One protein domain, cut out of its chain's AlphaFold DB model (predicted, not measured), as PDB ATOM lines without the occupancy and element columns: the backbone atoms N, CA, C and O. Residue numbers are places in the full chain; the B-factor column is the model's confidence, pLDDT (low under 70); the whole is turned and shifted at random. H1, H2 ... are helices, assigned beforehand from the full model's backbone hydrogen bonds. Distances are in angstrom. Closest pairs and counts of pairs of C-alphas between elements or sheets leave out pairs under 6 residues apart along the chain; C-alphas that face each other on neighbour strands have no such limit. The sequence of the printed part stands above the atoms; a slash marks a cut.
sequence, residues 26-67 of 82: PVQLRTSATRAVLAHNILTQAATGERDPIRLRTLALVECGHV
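What this domain is: This is residues 26 to 67 of the 82 residues of an uncharacterized protein of Afipia sp. 64-13 (UniProt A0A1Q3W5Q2). One long helix, H1, makes the length of the model, and a shorter helix, H2, folds back over one side of it and crosses it slantwise. Residues 26 to 33, of which 32 and 33 belong to H1, stick out at one end. The printed part has 42 residues with two named helices, H1 then H2, and no named strand; its class is all helix. It is compact, with a radius of gyration of the C-alphas of 10.2 A, and elongated, spanning 31 by 16 by 15 A.

How they stand to each other: H1, residues 32 to 48, touches H2, residues 53 to 65. Their closest C-alphas, those of Asn 41 and Ala 60, are 5.2 A apart. They run opposite ways at a steep tilt of 51 degrees. In H1 and H2 every O i to N i+4 pair is within hydrogen-bond range.

Where its parts are: H1 measures 24.5 A from C-alpha 32 at (593.739, 315.638, 469.329) to C-alpha 48. H2 measures 18.1 A and ends with C-alpha 65 at (588.391, 308.096, 456.591).

The domain as a whole: The C-alphas farthest apart, those of Gln 28 and Gly 49, are 31.5 A apart. The printed part has no cut, and the link from H1 to H2 is tight. Residues 64 to 67 have pLDDT under 70.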
ATOM      1  N   PRO A  26     597.657 314.512 456.848       79.31
ATOM      2  CA  PRO A  26     597.921 315.926 456.604       79.31
ATOM      3  C   PRO A  26     597.926 316.715 457.912       79.31
ATOM      4  O   PRO A  26     597.134 316.429 458.810       79.31
ATOM      5  N   VAL A  27     598.762 317.752 458.009       78.00
ATOM      6  CA  VAL A  27     598.922 318.532 459.250       78.00
ATOM      7  C   VAL A  27     597.598 319.111 459.765       78.00
ATOM      8  O   VAL A  27     597.414 319.200 460.974       78.00
ATOM      9  N   GLN A  28     596.652 319.430 458.870       78.44
ATOM     10  CA  GLN A  28     595.339 319.965 459.250       78.44
ATOM     11  C   GLN A  28     594.468 318.946 460.001       78.44
ATOM     12  O   GLN A  28     593.585 319.335 460.758       78.44
ATOM     13  N   LEU A  29     594.712 317.648 459.795       76.56
ATOM     14  CA  LEU A  29     593.949 316.551 460.392       76.56
ATOM     15  C   LEU A  29     594.662 315.920 461.595       76.56
ATOM     16  O   LEU A  29     594.100 315.042 462.240       76.56
ATOM     17  N   ARG A  30     595.872 316.370 461.956       82.38
ATOM     18  CA  ARG A  30     596.612 315.898 463.146       82.38
ATOM     19  C   ARG A  30     596.080 316.528 464.437       82.38
ATOM     20  O   ARG A  30     596.835 317.045 465.256       82.38
ATOM     21  N   THR A  31     594.762 316.520 464.602       84.75
ATOM     22  CA  THR A  31     594.091 317.064 465.785       84.75
ATOM     23  C   THR A  31     594.088 316.045 466.926       84.75
ATOM     24  O   THR A  31     594.226 314.837 466.704       84.75
ATOM     25  N   SER A  32     593.902 316.517 468.162       81.12
ATOM     26  CA  SER A  32     593.739 315.638 469.329       81.12
ATOM     27  C   SER A  32     592.554 314.681 469.166       81.12
ATOM     28  O   SER A  32     592.670 313.512 469.528       81.12
ATOM     29  N   ALA A  33     591.457 315.144 468.558       81.38
ATOM     30  CA  ALA A  33     590.279 314.335 468.263       81.38
ATOM     31  C   ALA A  33     590.606 313.193 467.288       81.38
ATOM     32  O   ALA A  33     590.336 312.030 467.577       81.38
ATOM     33  N   THR A  34     591.271 313.497 466.170       82.25
ATOM     34  CA  THR A  34     591.683 312.481 465.191       82.25
ATOM     35  C   THR A  34     592.655 311.472 465.798       82.25
ATOM     36  O   THR A  34     592.528 310.271 465.565       82.25
ATOM     37  N   ARG A  35     593.588 311.931 466.641       85.94
ATOM     38  CA  ARG A  35     594.502 311.041 467.370       85.94
ATOM     39  C   ARG A  35     593.756 310.109 468.328       85.94
ATOM     40  O   ARG A  35     594.101 308.934 468.401       85.94
ATOM     41  N   ALA A  36     592.739 310.606 469.031       85.56
ATOM     42  CA  ALA A  36     591.920 309.788 469.926       85.56
ATOM     43  C   ALA A  36     591.126 308.716 469.161       85.56
ATOM     44  O   ALA A  36     591.114 307.559 469.579       85.56
ATOM     45  N   VAL A  37     590.540 309.071 468.010       85.81
ATOM     46  CA  VAL A  37     589.841 308.118 467.127       85.81
ATOM     47  C   VAL A  37     590.798 307.035 466.626       85.81
ATOM     48  O   VAL A  37     590.503 305.848 466.748       85.81
ATOM     49  N   LEU A  38     591.978 307.423 466.129       85.94
ATOM     50  CA  LEU A  38     592.994 306.465 465.684       85.94
ATOM     51  C   LEU A  38     593.435 305.534 466.817       85.94
ATOM     52  O   LEU A  38     593.501 304.326 466.615       85.94
ATOM     53  N   ALA A  39     593.687 306.073 468.013       87.88
ATOM     54  CA  ALA A  39     594.093 305.279 469.171       87.88
ATOM     55  C   ALA A  39     593.016 304.257 469.563       87.88
ATOM     56  O   ALA A  39     593.327 303.088 469.786       87.88
ATOM     57  N   HIS A  40     591.750 304.678 469.603       86.12
ATOM     58  CA  HIS A  40     590.626 303.796 469.902       86.12
ATOM     59  C   HIS A  40     590.493 302.664 468.873       86.12
ATOM     60  O   HIS A  40     590.337 301.500 469.251       86.12
ATOM     61  N   ASN A  41     590.614 302.988 467.584       85.50
ATOM     62  CA  ASN A  41     590.527 302.003 466.509       85.50
ATOM     63  C   ASN A  41     591.680 300.995 466.591       85.50
ATOM     64  O   ASN A  41     591.440 299.792 466.537       85.50
ATOM     65  N   ILE A  42     592.913 301.469 466.800       87.50
ATOM     66  CA  ILE A  42     594.097 300.612 466.969       87.50
ATOM     67  C   ILE A  42     593.910 299.663 468.158       87.50
ATOM     68  O   ILE A  42     594.112 298.461 468.012       87.50
ATOM     69  N   LEU A  43     593.474 300.172 469.314       86.00
ATOM     70  CA  LEU A  43     593.246 299.354 470.511       86.00
ATOM     71  C   LEU A  43     592.131 298.322 470.311       86.00
ATOM     72  O   LEU A  43     592.246 297.196 470.787       86.00
ATOM     73  N   THR A  44     591.067 298.686 469.596       84.88
ATOM     74  CA  THR A  44     589.951 297.775 469.305       84.88
ATOM     75  C   THR A  44     590.393 296.634 468.393       84.88
ATOM     76  O   THR A  44     590.059 295.485 468.662       84.88
ATOM     77  N   GLN A  45     591.193 296.925 467.363       83.44
ATOM     78  CA  GLN A  45     591.754 295.901 466.474       83.44
ATOM     79  C   GLN A  45     592.828 295.051 467.181       83.44
ATOM     80  O   GLN A  45     592.880 293.835 467.019       83.44
ATOM     81  N   ALA A  46     593.639 295.651 468.052       85.38
ATOM     82  CA  ALA A  46     594.570 294.894 468.888       85.38
ATOM     83  C   ALA A  46     593.824 293.931 469.828       85.38
ATOM     84  O   ALA A  46     594.208 292.771 469.983       85.38
ATOM     85  N   ALA A  47     592.695 294.372 470.394       82.50
ATOM     86  CA  ALA A  47     591.850 293.551 471.254       82.50
ATOM     87  C   ALA A  47     591.143 292.398 470.513       82.50
ATOM     88  O   ALA A  47     590.803 291.398 471.149       82.50
ATOM     89  N   THR A  48     590.926 292.499 469.195       80.50
ATOM     90  CA  THR A  48     590.395 291.390 468.377       80.50
ATOM     91  C   THR A  48     591.464 290.366 467.990       80.50
ATOM     92  O   THR A  48     591.112 289.278 467.534       80.50
ATOM     93  N   GLY A  49     592.746 290.664 468.232       77.56
ATOM     94  CA  GLY A  49     593.879 289.777 467.963       77.56
ATOM     95  C   GLY A  49     594.729 290.178 466.753       77.56
ATOM     96  O   GLY A  49     595.680 289.466 466.432       77.56
ATOM     97  N   GLU A  50     594.430 291.301 466.094       78.75
ATOM     98  CA  GLU A  50     595.290 291.847 465.040       78.75
ATOM     99  C   GLU A  50     596.539 292.478 465.674       78.75
ATOM    100  O   GLU A  50     596.458 293.455 466.414       78.75
ATOM    101  N   ARG A  51     597.715 291.917 465.381       78.62
ATOM    102  CA  ARG A  51     599.014 292.414 465.877       78.62
ATOM    103  C   ARG A  51     599.932 292.938 464.776       78.62
ATOM    104  O   ARG A  51     601.055 293.347 465.051       78.62
ATOM    105  N   ASP A  52     599.461 292.946 463.532       82.94
ATOM    106  CA  ASP A  52     600.226 293.462 462.402       82.94
ATOM    107  C   ASP A  52     600.207 295.001 462.395       82.94
ATOM    108  O   ASP A  52     599.139 295.591 462.207       82.94
ATOM    109  N   PRO A  53     601.361 295.684 462.527       77.38
ATOM    110  CA  PRO A  53     601.411 297.147 462.630       77.38
ATOM    111  C   PRO A  53     600.857 297.831 461.377       77.38
ATOM    112  O   PRO A  53     600.178 298.854 461.456       77.38
ATOM    113  N   ILE A  54     601.102 297.233 460.207       81.38
ATOM    114  CA  ILE A  54     600.607 297.736 458.924       81.38
ATOM    115  C   ILE A  54     599.081 297.614 458.867       81.38
ATOM    116  O   ILE A  54     598.411 298.583 458.520       81.38
ATOM    117  N   ARG A  55     598.519 296.458 459.256       84.00
ATOM    118  CA  ARG A  55     597.062 296.240 459.260       84.00
ATOM    119  C   ARG A  55     596.377 297.150 460.271       84.00
ATOM    120  O   ARG A  55     595.406 297.805 459.907       84.00
ATOM    121  N   LEU A  56     596.918 297.260 461.485       83.12
ATOM    122  CA  LEU A  56     596.414 298.157 462.528       83.12
ATOM    123  C   LEU A  56     596.346 299.606 462.039       83.12
ATOM    124  O   LEU A  56     595.302 300.248 462.158       83.12
ATOM    125  N   ARG A  57     597.421 300.102 461.419       82.06
ATOM    126  CA  ARG A  57     597.459 301.451 460.842       82.06
ATOM    127  C   ARG A  57     596.470 301.616 459.691       82.06
ATOM    128  O   ARG A  57     595.751 302.613 459.654       82.06
ATOM    129  N   THR A  58     596.430 300.678 458.745       82.19
ATOM    130  CA  THR A  58     595.529 300.761 457.587       82.19
ATOM    131  C   THR A  58     594.071 300.753 458.026       82.19
ATOM    132  O   THR A  58     593.313 301.616 457.594       82.19
ATOM    133  N   LEU A  59     593.686 299.840 458.917       81.81
ATOM    134  CA  LEU A  59     592.326 299.760 459.447       81.81
ATOM    135  C   LEU A  59     591.966 301.021 460.233       81.81
ATOM    136  O   LEU A  59     590.909 301.598 460.002       81.81
ATOM    137  N   ALA A  60     592.871 301.517 461.080       81.25
ATOM    138  CA  ALA A  60     592.645 302.753 461.818       81.25
ATOM    139  C   ALA A  60     592.436 303.962 460.893       81.25
ATOM    140  O   ALA A  60     591.542 304.769 461.143       81.25
ATOM    141  N   LEU A  61     593.214 304.071 459.810       79.06
ATOM    142  CA  LEU A  61     593.079 305.139 458.815       79.06
ATOM    143  C   LEU A  61     591.819 304.990 457.950       79.06
ATOM    144  O   LEU A  61     591.200 306.000 457.626       79.06
ATOM    145  N   VAL A  62     591.415 303.768 457.591       79.50
ATOM    146  CA  VAL A  62     590.182 303.500 456.824       79.50
ATOM    147  C   VAL A  62     588.937 303.834 457.646       79.50
ATOM    148  O   VAL A  62     588.024 304.489 457.139       79.50
ATOM    149  N   GLU A  63     588.923 303.447 458.920       70.50
ATOM    150  CA  GLU A  63     587.855 303.799 459.864       70.50
ATOM    151  C   GLU A  63     587.845 305.310 460.145       70.50
ATOM    152  O   GLU A  63     586.788 305.937 460.185       70.50
ATOM    153  N   CYS A  64     589.024 305.939 460.235       65.81
ATOM    154  CA  CYS A  64     589.138 307.394 460.332       65.81
ATOM    155  C   CYS A  64     588.656 308.102 459.053       65.81
ATOM    156  O   CYS A  64     588.093 309.185 459.139       65.81
ATOM    157  N   GLY A  65     588.851 307.527 457.864       59.19
ATOM    158  CA  GLY A  65     588.391 308.096 456.591       59.19
ATOM    159  C   GLY A  65     586.873 308.020 456.388       59.19
ATOM    160  O   GLY A  65     586.316 308.812 455.630       59.19
ATOM    161  N   HIS A  66     586.191 307.117 457.101       48.84
ATOM    162  CA  HIS A  66     584.730 307.013 457.122       48.84
ATOM    163  C   HIS A  66     584.051 307.981 458.097       48.84
ATOM    164  O   HIS A  66     582.818 308.044 458.114       48.84
ATOM    165  N   VAL A  67     584.803 308.802 458.846       47.91
ATOM    166  CA  VAL A  67     584.230 309.898 459.644       47.91
ATOM    167  C   VAL A  67     583.770 311.040 458.727       47.91
ATOM    168  O   VAL A  67     584.262 312.165 458.759       47.91
TER     169      VAL A  67